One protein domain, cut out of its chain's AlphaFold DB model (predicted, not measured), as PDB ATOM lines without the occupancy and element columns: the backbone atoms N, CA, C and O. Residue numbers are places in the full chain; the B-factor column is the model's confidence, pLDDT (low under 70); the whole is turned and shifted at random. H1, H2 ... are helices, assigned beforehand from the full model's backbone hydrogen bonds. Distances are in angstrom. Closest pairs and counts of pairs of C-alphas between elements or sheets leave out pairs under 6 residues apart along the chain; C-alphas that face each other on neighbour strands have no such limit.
ATOM      1  N   THR A  52       1.376  33.160 -37.461       90.69
ATOM      2  CA  THR A  52       1.013  34.392 -36.749       90.69
ATOM      3  C   THR A  52       0.160  34.141 -35.502       90.69
ATOM      4  O   THR A  52       0.403  34.777 -34.479       90.69
ATOM      5  N   GLU A  53      -0.791  33.199 -35.545       92.69
ATOM      6  CA  GLU A  53      -1.562  32.776 -34.364       92.69
ATOM      7  C   GLU A  53      -0.654  32.071 -33.351       92.69
ATOM      8  O   GLU A  53      -0.701  32.392 -32.167       92.69
ATOM      9  N   LEU A  54       0.218  31.159 -33.807       91.81
ATOM     10  CA  LEU A  54       1.132  30.429 -32.921       91.81
ATOM     11  C   LEU A  54       2.117  31.368 -32.209       91.81
ATOM     12  O   LEU A  54       2.283  31.276 -30.996       91.81
ATOM     13  N   ILE A  55       2.733  32.300 -32.940       91.12
ATOM     14  CA  ILE A  55       3.656  33.294 -32.373       91.12
ATOM     15  C   ILE A  55       2.906  34.232 -31.418       91.12
ATOM     16  O   ILE A  55       3.352  34.459 -30.294       91.12
ATOM     17  N   GLY A  56       1.742  34.746 -31.836       92.25
ATOM     18  CA  GLY A  56       0.917  35.633 -31.012       92.25
ATOM     19  C   GLY A  56       0.446  34.969 -29.718       92.25
ATOM     20  O   GLY A  56       0.472  35.596 -28.656       92.25
ATOM     21  N   PHE A  57       0.069  33.690 -29.789       94.88
ATOM     22  CA  PHE A  57      -0.220  32.862 -28.626       94.88
ATOM     23  C   PHE A  57       1.000  32.745 -27.718       94.88
ATOM     24  O   PHE A  57       0.885  33.064 -26.538       94.88
ATOM     25  N   SER A  58       2.155  32.335 -28.247       93.12
ATOM     26  CA  SER A  58       3.351  32.089 -27.439       93.12
ATOM     27  C   SER A  58       3.804  33.330 -26.680       93.12
ATOM     28  O   SER A  58       4.009  33.257 -25.469       93.12
ATOM     29  N   LEU A  59       3.876  34.480 -27.357       92.00
ATOM     30  CA  LEU A  59       4.250  35.752 -26.734       92.00
ATOM     31  C   LEU A  59       3.256  36.160 -25.643       92.00
ATOM     32  O   LEU A  59       3.661  36.449 -24.520       92.00
ATOM     33  N   THR A  60       1.954  36.109 -25.943       91.62
ATOM     34  CA  THR A  60       0.905  36.478 -24.977       91.62
ATOM     35  C   THR A  60       0.879  35.518 -23.787       91.62
ATOM     36  O   THR A  60       0.651  35.934 -22.653       91.62
ATOM     37  N   CYS A  61       1.094  34.225 -24.037       90.81
ATOM     38  CA  CYS A  61       1.146  33.198 -23.009       90.81
ATOM     39  C   CYS A  61       2.324  33.480 -22.077       90.81
ATOM     40  O   CYS A  61       2.126  33.655 -20.881       90.81
ATOM     41  N   ILE A  62       3.530  33.641 -22.618       89.50
ATOM     42  CA  ILE A  62       4.721  33.944 -21.823       89.50
ATOM     43  C   ILE A  62       4.555  35.241 -21.023       89.50
ATOM     44  O   ILE A  62       4.793  35.241 -19.814       89.50
ATOM     45  N   GLU A  63       4.122  36.326 -21.670       88.06
ATOM     46  CA  GLU A  63       3.903  37.622 -21.024       88.06
ATOM     47  C   GLU A  63       2.943  37.477 -19.844       88.06
ATOM     48  O   GLU A  63       3.278  37.805 -18.701       88.06
ATOM     49  N   ARG A  64       1.758  36.913 -20.107       85.12
ATOM     50  CA  ARG A  64       0.719  36.788 -19.093       85.12
ATOM     51  C   ARG A  64       1.083  35.808 -18.015       85.12
ATOM     52  O   ARG A  64       0.549  36.002 -16.938       85.12
ATOM     53  N   LEU A  65       1.905  34.788 -18.266       80.25
ATOM     54  CA  LEU A  65       2.346  33.818 -17.263       80.25
ATOM     55  C   LEU A  65       3.441  34.377 -16.351       80.25
ATOM     56  O   LEU A  65       3.383  34.143 -15.143       80.25
ATOM     57  N   THR A  66       4.368  35.149 -16.918       77.81
ATOM     58  CA  THR A  66       5.503  35.764 -16.208       77.81
ATOM     59  C   THR A  66       5.058  36.942 -15.346       77.81
ATOM     60  O   THR A  66       5.510  37.087 -14.212       77.81
ATOM     61  N   PRO A  78      -6.267  30.676 -11.473       81.56
ATOM     62  CA  PRO A  78      -5.449  29.492 -11.664       81.56
ATOM     63  C   PRO A  78      -4.700  29.542 -12.995       81.56
ATOM     64  O   PRO A  78      -5.220  30.007 -14.013       81.56
ATOM     65  N   LEU A  79      -3.471  29.032 -12.989       79.75
ATOM     66  CA  LEU A  79      -2.591  29.005 -14.157       79.75
ATOM     67  C   LEU A  79      -3.281  28.393 -15.388       79.75
ATOM     68  O   LEU A  79      -3.152  28.906 -16.497       79.75
ATOM     69  N   GLU A  80      -4.071  27.344 -15.162       83.38
ATOM     70  CA  GLU A  80      -4.848  26.676 -16.201       83.38
ATOM     71  C   GLU A  80      -5.876  27.606 -16.853       83.38
ATOM     72  O   GLU A  80      -5.976  27.662 -18.077       83.38
ATOM     73  N   GLN A  81      -6.592  28.392 -16.045       84.25
ATOM     74  CA  GLN A  81      -7.605  29.328 -16.522       84.25
ATOM     75  C   GLN A  81      -6.982  30.481 -17.316       84.25
ATOM     76  O   GLN A  81      -7.524  30.902 -18.335       84.25
ATOM     77  N   ARG A  82      -5.792  30.939 -16.914       85.56
ATOM     78  CA  ARG A  82      -5.030  31.947 -17.669       85.56
ATOM     79  C   ARG A  82      -4.613  31.425 -19.041       85.56
ATOM     80  O   ARG A  82      -4.805  32.125 -20.032       85.56
ATOM     81  N   ILE A  83      -4.092  30.199 -19.111       88.50
ATOM     82  CA  ILE A  83      -3.722  29.559 -20.384       88.50
ATOM     83  C   ILE A  83      -4.963  29.381 -21.264       88.50
ATOM     84  O   ILE A  83      -4.930  29.760 -22.432       88.50
ATOM     85  N   LEU A  84      -6.071  28.891 -20.703       88.56
ATOM     86  CA  LEU A  84      -7.360  28.752 -21.389       88.56
ATOM     87  C   LEU A  84      -7.834  30.052 -22.046       88.56
ATOM     88  O   LEU A  84      -8.235  30.048 -23.210       88.56
ATOM     89  N   LEU A  85      -7.755  31.168 -21.320       88.44
ATOM     90  CA  LEU A  85      -8.113  32.482 -21.852       88.44
ATOM     91  C   LEU A  85      -7.215  32.881 -23.027       88.44
ATOM     92  O   LEU A  85      -7.714  33.371 -24.038       88.44
ATOM     93  N   VAL A  86      -5.902  32.641 -22.929       91.19
ATOM     94  CA  VAL A  86      -4.973  32.942 -24.032       91.19
ATOM     95  C   VAL A  86      -5.258  32.057 -25.248       91.19
ATOM     96  O   VAL A  86      -5.241  32.556 -26.369       91.19
ATOM     97  N   VAL A  87      -5.566  30.772 -25.046       91.19
ATOM     98  CA  VAL A  87      -5.956  29.850 -26.129       91.19
ATOM     99  C   VAL A  87      -7.201  30.365 -26.849       91.19
ATOM    100  O   VAL A  87      -7.192  30.482 -28.073       91.19
ATOM    101  N   ALA A  88      -8.249  30.722 -26.103       89.81
ATOM    102  CA  ALA A  88      -9.494  31.227 -26.678       89.81
ATOM    103  C   ALA A  88      -9.298  32.545 -27.449       89.81
ATOM    104  O   ALA A  88      -9.949  32.763 -28.468       89.81
ATOM    105  N   GLU A  89      -8.392  33.410 -26.985       91.38
ATOM    106  CA  GLU A  89      -8.114  34.704 -27.611       91.38
ATOM    107  C   GLU A  89      -7.200  34.597 -28.842       91.38
ATOM    108  O   GLU A  89      -7.412  35.296 -29.832       91.38
ATOM    109  N   LYS A  90      -6.147  33.773 -28.773       93.50
ATOM    110  CA  LYS A  90      -5.034  33.800 -29.739       93.50
ATOM    111  C   LYS A  90      -4.999  32.623 -30.703       93.50
ATOM    112  O   LYS A  90      -4.269  32.704 -31.683       93.50
ATOM    113  N   LEU A  91      -5.774  31.566 -30.457       93.00
ATOM    114  CA  LEU A  91      -5.803  30.369 -31.304       93.00
ATOM    115  C   LEU A  91      -7.204  30.081 -31.885       93.00
ATOM    116  O   LEU A  91      -7.730  28.973 -31.720       93.00
ATOM    117  N   PRO A  92      -7.850  31.034 -32.585       92.19
ATOM    118  CA  PRO A  92      -9.172  30.816 -33.173       92.19
ATOM    119  C   PRO A  92      -9.204  29.661 -34.187       92.19
ATOM    120  O   PRO A  92     -10.224  28.977 -34.311       92.19
ATOM    121  N   SER A  93      -8.111  29.393 -34.910       91.50
ATOM    122  CA  SER A  93      -8.058  28.276 -35.862       91.50
ATOM    123  C   SER A  93      -8.059  26.915 -35.163       91.50
ATOM    124  O   SER A  93      -8.786  26.010 -35.577       91.50
ATOM    125  N   TYR A  94      -7.343  26.803 -34.044       91.75
ATOM    126  CA  TYR A  94      -7.390  25.622 -33.180       91.75
ATOM    127  C   TYR A  94      -8.786  25.408 -32.581       91.75
ATOM    128  O   TYR A  94      -9.335  24.307 -32.642       91.75
ATOM    129  N   MET A  95      -9.402  26.475 -32.059       91.19
ATOM    130  CA  MET A  95     -10.732  26.402 -31.447       91.19
ATOM    131  C   MET A  95     -11.797  25.943 -32.449       91.19
ATOM    132  O   MET A  95     -12.634  25.101 -32.117       91.19
ATOM    133  N   ARG A  96     -11.728  26.416 -33.701       91.00
ATOM    134  CA  ARG A  96     -12.594  25.930 -34.790       91.00
ATOM    135  C   ARG A  96     -12.378  24.445 -35.080       91.00
ATOM    136  O   ARG A  96     -13.355  23.717 -35.244       91.00
ATOM    137  N   LEU A  97     -11.126  23.981 -35.119       90.38
ATOM    138  CA  LEU A  97     -10.821  22.566 -35.346       90.38
ATOM    139  C   LEU A  97     -11.376  21.678 -34.221       90.38
ATOM    140  O   LEU A  97     -12.043  20.680 -34.504       90.38
ATOM    141  N   LYS A  98     -11.164  22.062 -32.955       89.56
ATOM    142  CA  LYS A  98     -11.718  21.356 -31.787       89.56
ATOM    143  C   LYS A  98     -13.249  21.339 -31.792       89.56
ATOM    144  O   LYS A  98     -13.841  20.285 -31.566       89.56
ATOM    145  N   ALA A  99     -13.896  22.454 -32.133       89.31
ATOM    146  CA  ALA A  99     -15.352  22.517 -32.267       89.31
ATOM    147  C   ALA A  99     -15.882  21.610 -33.394       89.31
ATOM    148  O   ALA A  99     -16.915  20.957 -33.225       89.31
ATOM    149  N   ASN A 100     -15.168  21.518 -34.522       88.62
ATOM    150  CA  ASN A 100     -15.516  20.623 -35.630       88.62
ATOM    151  C   ASN A 100     -15.407  19.146 -35.214       88.62
ATOM    152  O   ASN A 100     -16.330  18.369 -35.457       88.62
ATOM    153  N   LEU A 101     -14.327  18.768 -34.520       88.19
ATOM    154  CA  LEU A 101     -14.182  17.422 -33.958       88.19
ATOM    155  C   LEU A 101     -15.327  17.099 -32.987       88.19
ATOM    156  O   LEU A 101     -15.988  16.075 -33.148       88.19
ATOM    157  N   HIS A 102     -15.610  17.991 -32.035       86.88
ATOM    158  CA  HIS A 102     -16.688  17.798 -31.065       86.88
ATOM    159  C   HIS A 102     -18.063  17.665 -31.742       86.88
ATOM    160  O   HIS A 102     -18.830  16.758 -31.429       86.88
ATOM    161  N   THR A 103     -18.363  18.518 -32.723       86.56
ATOM    162  CA  THR A 103     -19.613  18.442 -33.497       86.56
ATOM    163  C   THR A 103     -19.715  17.124 -34.257       86.56
ATOM    164  O   THR A 103     -20.769  16.490 -34.246       86.56
ATOM    165  N   THR A 104     -18.615  16.677 -34.871       83.69
ATOM    166  CA  THR A 104     -18.551  15.414 -35.622       83.69
ATOM    167  C   THR A 104     -18.799  14.205 -34.712       83.69
ATOM    168  O   THR A 104     -19.506  13.285 -35.115       83.69
ATOM    169  N   LEU A 105     -18.283  14.232 -33.476       83.62
ATOM    170  CA  LEU A 105     -18.518  13.196 -32.464       83.62
ATOM    171  C   LEU A 105     -19.958  13.220 -31.921       83.62
ATOM    172  O   LEU A 105     -20.583  12.175 -31.784       83.62
ATOM    173  N   ARG A 106     -20.511  14.406 -31.635       80.06
ATOM    174  CA  ARG A 106     -21.844  14.555 -31.022       80.06
ATOM    175  C   ARG A 106     -22.993  14.224 -31.973       80.06
ATOM    176  O   ARG A 106     -24.012  13.698 -31.543       80.06
ATOM    177  N   THR A 107     -22.851  14.568 -33.248       73.06
ATOM    178  CA  THR A 107     -23.888  14.326 -34.267       73.06
ATOM    179  C   THR A 107     -24.018  12.853 -34.650       73.06
ATOM    180  O   THR A 107     -25.017  12.479 -35.253       73.06
ATOM    181  N   HIS A 108     -23.044  12.017 -34.282       63.97
ATOM    182  CA  HIS A 108     -22.995  10.605 -34.655       63.97
ATOM    183  C   HIS A 108     -22.524   9.774 -33.453       63.97
ATOM    184  O   HIS A 108     -21.357   9.376 -33.406       63.97
ATOM    185  N   PRO A 109     -23.396   9.542 -32.451       57.66
ATOM    186  CA  PRO A 109     -23.056   8.699 -31.311       57.66
ATOM    187  C   PRO A 109     -22.648   7.300 -31.794       57.66
ATOM    188  O   PRO A 109     -23.153   6.805 -32.801       57.66
ATOM    189  N   GLU A 110     -21.730   6.667 -31.062       55.22
ATOM    190  CA  GLU A 110     -20.949   5.478 -31.455       55.22
ATOM    191  C   GLU A 110     -21.757   4.244 -31.921       55.22
ATOM    192  O   GLU A 110     -21.190   3.287 -32.445       55.22
ATOM    193  N   HIS A 111     -23.082   4.275 -31.799       54.66
ATOM    194  CA  HIS A 111     -23.989   3.214 -32.225       54.66
ATOM    195  C   HIS A 111     -24.419   3.278 -33.704       54.66
ATOM    196  O   HIS A 111     -24.952   2.285 -34.196       54.66
ATOM    197  N   ASP A 112     -24.145   4.374 -34.428       51.38
ATOM    198  CA  ASP A 112     -24.535   4.550 -35.845       51.38
ATOM    199  C   ASP A 112     -23.338   4.823 -36.785       51.38
ATOM    200  O   ASP A 112     -23.451   5.418 -37.858       51.38
ATOM    201  N   VAL A 113     -22.144   4.361 -36.397       53.31
ATOM    202  CA  VAL A 113     -20.868   4.528 -37.128       53.31
ATOM    203  C   VAL A 113     -20.769   3.574 -38.336       53.31
ATOM    204  O   VAL A 113     -19.755   2.914 -38.568       53.31
ATOM    205  N   ARG A 114     -21.846   3.446 -39.115       54.91
ATOM    206  CA  ARG A 114     -21.959   2.443 -40.187       54.91
ATOM    207  C   ARG A 114     -21.206   2.780 -41.477       54.91
ATOM    208  O   ARG A 114     -21.079   1.896 -42.317       54.91
ATOM    209  N   SER A 115     -20.671   3.993 -41.654       69.69
ATOM    210  CA  SER A 115     -19.880   4.337 -42.846       69.69
ATOM    211  C   SER A 115     -18.387   4.494 -42.525       69.69
ATOM    212  O   SER A 115     -17.981   5.303 -41.689       69.69
ATOM    213  N   SER A 116     -17.534   3.742 -43.231       74.06
ATOM    214  CA  SER A 116     -16.064   3.833 -43.131       74.06
ATOM    215  C   SER A 116     -15.538   5.257 -43.364       74.06
ATOM    216  O   SER A 116     -14.510   5.644 -42.812       74.06
ATOM    217  N   GLN A 117     -16.276   6.064 -44.130       77.38
ATOM    218  CA  GLN A 117     -15.977   7.474 -44.378       77.38
ATOM    219  C   GLN A 117     -16.045   8.325 -43.101       77.38
ATOM    220  O   GLN A 117     -15.196   9.192 -42.892       77.38
ATOM    221  N   GLN A 118     -17.011   8.065 -42.217       75.31
ATOM    222  CA  GLN A 118     -17.158   8.822 -40.975       75.31
ATOM    223  C   GLN A 118     -16.065   8.464 -39.963       75.31
ATOM    224  O   GLN A 118     -15.508   9.350 -39.314       75.31
ATOM    225  N   GLN A 119     -15.700   7.180 -39.875       79.94
ATOM    226  CA  GLN A 119     -14.577   6.725 -39.044       79.94
ATOM    227  C   GLN A 119     -13.269   7.381 -39.478       79.94
ATOM    228  O   GLN A 119     -12.533   7.909 -38.644       79.94
ATOM    229  N   TYR A 120     -13.021   7.407 -40.789       84.31
ATOM    230  CA  TYR A 120     -11.865   8.079 -41.362       84.31
ATOM    231  C   TYR A 120     -11.849   9.574 -41.014       84.31
ATOM    232  O   TYR A 120     -10.842  10.081 -40.525       84.31
ATOM    233  N   ARG A 121     -12.983  10.272 -41.169       84.12
ATOM    234  CA  ARG A 121     -13.097  11.703 -40.848       84.12
ATOM    235  C   ARG A 121     -12.817  12.002 -39.374       84.12
ATOM    236  O   ARG A 121     -12.097  12.951 -39.073       84.12
ATOM    237  N   VAL A 122     -13.356  11.205 -38.449       85.69
ATOM    238  CA  VAL A 122     -13.096  11.366 -37.008       85.69
ATOM    239  C   VAL A 122     -11.626  11.099 -36.683       85.69
ATOM    240  O   VAL A 122     -11.013  11.885 -35.958       85.69
ATOM    241  N   ALA A 123     -11.051  10.020 -37.221       86.50
ATOM    242  CA  ALA A 123      -9.646   9.681 -37.011       86.50
ATOM    243  C   ALA A 123      -8.716  10.791 -37.524       86.50
ATOM    244  O   ALA A 123      -7.789  11.196 -36.820       86.50
ATOM    245  N   GLU A 124      -9.009  11.338 -38.702       88.56
ATOM    246  CA  GLU A 124      -8.236  12.425 -39.291       88.56
ATOM    247  C   GLU A 124      -8.349  13.716 -38.470       88.56
ATOM    248  O   GLU A 124      -7.337  14.345 -38.165       88.56
ATOM    249  N   LEU A 125      -9.551  14.087 -38.018       88.81
ATOM    250  CA  LEU A 125      -9.733  15.248 -37.140       88.81
ATOM    251  C   LEU A 125      -8.992  15.085 -35.805       88.81
ATOM    252  O   LEU A 125      -8.337  16.027 -35.362       88.81
ATOM    253  N   ARG A 126      -9.031  13.893 -35.189       90.38
ATOM    254  CA  ARG A 126      -8.265  13.592 -33.964       90.38
ATOM    255  C   ARG A 126      -6.760  13.731 -34.195       90.38
ATOM    256  O   ARG A 126      -6.083  14.384 -33.405       90.38
ATOM    257  N   ARG A 127      -6.248  13.178 -35.300       90.38
ATOM    258  CA  ARG A 127      -4.836  13.297 -35.695       90.38
ATOM    259  C   ARG A 127      -4.429  14.759 -35.876       90.38
ATOM    260  O   ARG A 127      -3.390  15.175 -35.368       90.38
ATOM    261  N   ARG A 128      -5.256  15.555 -36.561       89.94
ATOM    262  CA  ARG A 128      -5.003  16.987 -36.784       89.94
ATOM    263  C   ARG A 128      -4.980  17.780 -35.482       89.94
ATOM    264  O   ARG A 128      -4.074  18.588 -35.308       89.94
ATOM    265  N   VAL A 129      -5.930  17.535 -34.578       91.69
ATOM    266  CA  VAL A 129      -5.960  18.173 -33.253       91.69
ATOM    267  C   VAL A 129      -4.674  17.860 -32.490       91.69
ATOM    268  O   VAL A 129      -3.971  18.790 -32.112       91.69
ATOM    269  N   ALA A 130      -4.297  16.583 -32.381       91.25
ATOM    270  CA  ALA A 130      -3.081  16.182 -31.671       91.25
ATOM    271  C   ALA A 130      -1.808  16.813 -32.269       91.25
ATOM    272  O   ALA A 130      -0.922  17.271 -31.545       91.25
ATOM    273  N   ASN A 131      -1.715  16.882 -33.600       91.56
ATOM    274  CA  ASN A 131      -0.597  17.542 -34.276       91.56
ATOM    275  C   ASN A 131      -0.534  19.041 -33.951       91.56
ATOM    276  O   ASN A 131       0.551  19.571 -33.718       91.56
ATOM    277  N   GLN A 132      -1.681  19.718 -33.907       91.56
ATOM    278  CA  GLN A 132      -1.749  21.135 -33.559       91.56
ATOM    279  C   GLN A 132      -1.414  21.391 -32.086       91.56
ATOM    280  O   GLN A 132      -0.664  22.318 -31.799       91.56
ATOM    281  N   GLU A 133      -1.888  20.552 -31.165       93.31
ATOM    282  CA  GLU A 133      -1.552  20.634 -29.735       93.31
ATOM    283  C   GLU A 133      -0.037  20.502 -29.510       93.31
ATOM    284  O   GLU A 133       0.553  21.260 -28.737       93.31
ATOM    285  N   ASN A 134       0.618  19.597 -30.249       92.25
ATOM    286  CA  ASN A 134       2.076  19.470 -30.246       92.25
ATOM    287  C   ASN A 134       2.770  20.713 -30.816       92.25
ATOM    288  O   ASN A 134       3.713  21.211 -30.204       92.25
ATOM    289  N   ALA A 135       2.304  21.225 -31.958       91.75
ATOM    290  CA  ALA A 135       2.893  22.398 -32.601       91.75
ATOM    291  C   ALA A 135       2.793  23.655 -31.719       91.75
ATOM    292  O   ALA A 135       3.761  24.402 -31.607       91.75
ATOM    293  N   ILE A 136       1.659  23.860 -31.037       93.50
ATOM    294  CA  ILE A 136       1.473  24.961 -30.079       93.50
ATOM    295  C   ILE A 136       2.496  24.861 -28.941       93.50
ATOM    296  O   ILE A 136       3.166  25.841 -28.620       93.50
ATOM    297  N   ALA A 137       2.641  23.674 -28.345       93.00
ATOM    298  CA  ALA A 137       3.582  23.458 -27.251       93.00
ATOM    299  C   ALA A 137       5.041  23.668 -27.693       93.00
ATOM    300  O   ALA A 137       5.812  24.300 -26.977       93.00
ATOM    301  N   GLN A 138       5.412  23.186 -28.881       93.00
ATOM    302  CA  GLN A 138       6.752  23.371 -29.442       93.00
ATOM    303  C   GLN A 138       7.047  24.838 -29.761       93.00
ATOM    304  O   GLN A 138       8.117  25.328 -29.405       93.00
ATOM    305  N   GLN A 139       6.097  25.562 -30.362       93.19
ATOM    306  CA  GLN A 139       6.283  26.983 -30.657       93.19
ATOM    307  C   GLN A 139       6.452  27.804 -29.377       93.19
ATOM    308  O   GLN A 139       7.226  28.761 -29.371       93.19
ATOM    309  N   LEU A 140       5.746  27.451 -28.298       92.81
ATOM    310  CA  LEU A 140       5.907  28.106 -27.000       92.81
ATOM    311  C   LEU A 140       7.341  27.947 -26.474       92.81
ATOM    312  O   LEU A 140       7.927  28.929 -26.022       92.81
ATOM    313  N   VAL A 141       7.908  26.738 -26.562       93.75
ATOM    314  CA  VAL A 141       9.303  26.487 -26.171       93.75
ATOM    315  C   VAL A 141      10.251  27.305 -27.039       93.75
ATOM    316  O   VAL A 141      11.017  28.082 -26.488       93.75
ATOM    317  N   ALA A 142      10.142  27.211 -28.366       92.38
ATOM    318  CA  ALA A 142      11.021  27.939 -29.284       92.38
ATOM    319  C   ALA A 142      10.978  29.458 -29.039       92.38
ATOM    320  O   ALA A 142      12.005  30.095 -28.851       92.38
ATOM    321  N   THR A 143       9.771  30.024 -28.918       93.06
ATOM    322  CA  THR A 143       9.589  31.460 -28.644       93.06
ATOM    323  C   THR A 143      10.177  31.853 -27.288       93.06
ATOM    324  O   THR A 143      10.716  32.943 -27.141       93.06
ATOM    325  N   GLY A 144      10.056  30.984 -26.282       90.44
ATOM    326  CA  GLY A 144      10.623  31.199 -24.958       90.44
ATOM    327  C   GLY A 144      12.148  31.120 -24.926       90.44
ATOM    328  O   GLY A 144      12.785  31.896 -24.216       90.44
ATOM    329  N   GLU A 145      12.733  30.202 -25.692       92.06
ATOM    330  CA  GLU A 145      14.183  30.073 -25.847       92.06
ATOM    331  C   GLU A 145      14.757  31.310 -26.555       92.06
ATOM    332  O   GLU A 145      15.741  31.875 -26.077       92.06
ATOM    333  N   ASP A 146      14.083  31.802 -27.600       92.06
ATOM    334  CA  ASP A 146      14.486  33.001 -28.355       92.06
ATOM    335  C   ASP A 146      14.563  34.269 -27.486       92.06
ATOM    336  O   ASP A 146      15.376  35.159 -27.740       92.06
ATOM    337  N   ILE A 147      13.740  34.359 -26.437       89.44
ATOM    338  CA  ILE A 147      13.743  35.478 -25.477       89.44
ATOM    339  C   ILE A 147      14.575  35.191 -24.212       89.44
ATOM    340  O   ILE A 147      14.581  36.000 -23.284       89.44
ATOM    341  N   GLY A 148      15.269  34.049 -24.155       89.44
ATOM    342  CA  GLY A 148      16.203  33.701 -23.081       89.44
ATOM    343  C   GLY A 148      15.578  33.102 -21.815       89.44
ATOM    344  O   GLY A 148      16.187  33.183 -20.746       89.44
ATOM    345  N   LEU A 149      14.381  32.506 -21.890       89.06
ATOM    346  CA  LEU A 149      13.785  31.817 -20.740       89.06
ATOM    347  C   LEU A 149      14.433  30.441 -20.480       89.06
ATOM    348  O   LEU A 149      14.826  29.749 -21.420       89.06
ATOM    349  N   PRO A 150      14.502  29.982 -19.213       90.56
ATOM    350  CA  PRO A 150      15.092  28.685 -18.885       90.56
ATOM    351  C   PRO A 150      14.320  27.506 -19.494       90.56
ATOM    352  O   PRO A 150      13.108  27.377 -19.300       90.56
ATOM    353  N   GLN A 151      15.037  26.577 -20.132       89.06
ATOM    354  CA  GLN A 151      14.446  25.414 -20.806       89.06
ATOM    355  C   GLN A 151      13.605  24.525 -19.872       89.06
ATOM    356  O   GLN A 151      12.555  24.020 -20.268       89.06
ATOM    357  N   GLU A 152      14.008  24.372 -18.607       89.69
ATOM    358  CA  GLU A 152      13.241  23.595 -17.623       89.69
ATOM    359  C   GLU A 152      11.860  24.217 -17.344       89.69
ATOM    360  O   GLU A 152      10.857  23.507 -17.228       89.69
ATOM    361  N   LEU A 153      11.792  25.551 -17.267       87.19
ATOM    362  CA  LEU A 153      10.540  26.279 -17.083       87.19
ATOM    363  C   LEU A 153       9.660  26.144 -18.329       87.19
ATOM    364  O   LEU A 153       8.484  25.795 -18.215       87.19
ATOM    365  N   LEU A 154      10.238  26.358 -19.512       88.56
ATOM    366  CA  LEU A 154       9.531  26.238 -20.788       88.56
ATOM    367  C   LEU A 154       8.972  24.832 -21.000       88.56
ATOM    368  O   LEU A 154       7.816  24.695 -21.393       88.56
ATOM    369  N   GLY A 155       9.730  23.792 -20.647       88.94
ATOM    370  CA  GLY A 155       9.263  22.410 -20.694       88.94
ATOM    371  C   GLY A 155       8.049  22.164 -19.793       88.94
ATOM    372  O   GLY A 155       7.089  21.509 -20.210       88.94
ATOM    373  N   LYS A 156       8.041  22.727 -18.576       89.75
ATOM    374  CA  LYS A 156       6.894  22.634 -17.651       89.75
ATOM    375  C   LYS A 156       5.665  23.359 -18.201       89.75
ATOM    376  O   LYS A 156       4.576  22.784 -18.184       89.75
ATOM    377  N   ILE A 157       5.833  24.578 -18.719       87.75
ATOM    378  CA  ILE A 157       4.722  25.361 -19.279       87.75
ATOM    379  C   ILE A 157       4.171  24.678 -20.533       87.75
ATOM    380  O   ILE A 157       2.968  24.464 -20.615       87.75
ATOM    381  N   ALA A 158       5.022  24.250 -21.466       90.81
ATOM    382  CA  ALA A 158       4.599  23.572 -22.689       90.81
ATOM    383  C   ALA A 158       3.822  22.280 -22.396       90.81
ATOM    384  O   ALA A 158       2.772  22.029 -22.993       90.81
ATOM    385  N   LYS A 159       4.291  21.484 -21.426       91.75
ATOM    386  CA  LYS A 159       3.592  20.271 -20.979       91.75
ATOM    387  C   LYS A 159       2.229  20.591 -20.366       91.75
ATOM    388  O   LYS A 159       1.254  19.895 -20.656       91.75
ATOM    389  N   LEU A 160       2.153  21.636 -19.542       90.06
ATOM    390  CA  LEU A 160       0.894  22.091 -18.961       90.06
ATOM    391  C   LEU A 160      -0.070  22.590 -20.044       90.06
ATOM    392  O   LEU A 160      -1.213  22.148 -20.078       90.06
ATOM    393  N   THR A 161       0.393  23.444 -20.960       90.44
ATOM    394  CA  THR A 161      -0.392  23.943 -22.096       90.44
ATOM    395  C   THR A 161      -0.963  22.789 -22.905       90.44
ATOM    396  O   THR A 161      -2.169  22.750 -23.118       90.44
ATOM    397  N   LYS A 162      -0.139  21.805 -23.278       91.94
ATOM    398  CA  LYS A 162      -0.609  20.616 -23.997       91.94
ATOM    399  C   LYS A 162      -1.678  19.849 -23.212       91.94
ATOM    400  O   LYS A 162      -2.730  19.548 -23.759       91.94
ATOM    401  N   THR A 163      -1.444  19.609 -21.921       90.81
ATOM    402  CA  THR A 163      -2.403  18.907 -21.049       90.81
ATOM    403  C   THR A 163      -3.744  19.641 -20.971       90.81
ATOM    404  O   THR A 163      -4.803  19.017 -20.990       90.81
ATOM    405  N   ILE A 164      -3.717  20.972 -20.879       89.19
ATOM    406  CA  ILE A 164      -4.927  21.799 -20.873       89.19
ATOM    407  C   ILE A 164      -5.641  21.668 -22.212       89.19
ATOM    408  O   ILE A 164      -6.823  21.337 -22.226       89.19
ATOM    409  N   LEU A 165      -4.923  21.867 -23.321       89.94
ATOM    410  CA  LEU A 165      -5.474  21.790 -24.671       89.94
ATOM    411  C   LEU A 165      -6.185  20.456 -24.917       89.94
ATOM    412  O   LEU A 165      -7.335  20.472 -25.363       89.94
ATOM    413  N   GLU A 166      -5.561  19.341 -24.528       89.00
ATOM    414  CA  GLU A 166      -6.129  17.992 -24.609       89.00
ATOM    415  C   GLU A 166      -7.450  17.891 -23.820       89.00
ATOM    416  O   GLU A 166      -8.438  17.363 -24.337       89.00
ATOM    417  N   ARG A 167      -7.501  18.470 -22.609       83.06
ATOM    418  CA  ARG A 167      -8.650  18.419 -21.683       83.06
ATOM    419  C   ARG A 167      -9.800  19.373 -22.003       83.06
ATOM    420  O   ARG A 167     -10.907  19.113 -21.546       83.06
ATOM    421  N   CYS A 168      -9.595  20.451 -22.766       67.81
ATOM    422  CA  CYS A 168     -10.612  21.493 -23.008       67.81
ATOM    423  C   CYS A 168     -11.918  21.028 -23.683       67.81
ATOM    424  O   CYS A 168     -12.780  21.861 -23.955       67.81
ATOM    425  N   THR A 169     -12.070  19.746 -24.009       53.72
ATOM    426  CA  THR A 169     -13.238  19.214 -24.726       53.72
ATOM    427  C   THR A 169     -13.604  17.786 -24.307       53.72
ATOM    428  O   THR A 169     -14.083  17.026 -25.150       53.72
TER     429      THR A 169
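Overview. This is residues 52 to 66 and 78 to 169 of the 170 residues of an uncharacterized protein of Verrucomicrobiales bacterium (UniProt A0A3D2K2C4). One long helix, H4, makes most of the length of a rod, with H3 and H5 folded along it as hairpins toward its two ends; H1 crosses H4, and H2 packs on H1 and H5. The 107 printed residues hold five named helices, H1 to H5 in order, and no named strand: all helix. The whole is only just loose, close to compact, with radius of gyration 15.7 A and spans of 52 by 23 by 22 A.

Arrangement. Start at the hub, H4, residues 116 to 146. H5, residues 151 to 167, touches it at Ala 137 and Ala 158, their closest C-alphas, 4.7 A apart; this hairpin has a shallow tilt of 25 degrees, opposite ways. H3, residues 92 to 106, makes the other hairpin at 28 degrees, touching residues 122 to 132 of H4 alone; the closest C-alphas, Leu 101 and Leu 125, are 5.9 A apart. H1, residues 52 to 66, touches H4 at a steep tilt of 55 degrees, closest at C-alphas Ser 58 and Leu 140, 4.8 A. H2, residues 79 to 90, touches H1, closest at C-alphas Phe 57 and Lys 90, 5.0 A, and is apart from H4. In the five helices every O i to N i+4 pair is within hydrogen-bond range.

Along the chain. Find C-alpha 116 at (-16.064, 3.833, -43.131); H4 runs 44.7 A to C-alpha 146 at (14.486, 33.001, -28.355). H5 spans 24.1 A.

Size, cuts and confidence. Residues 67 to 77 are cut out, a 13.4 A gap between C-alphas 66 and 78. Residues 111 to 117 stand free; pLDDT is under 70 at 108 to 115 and 168 to 169.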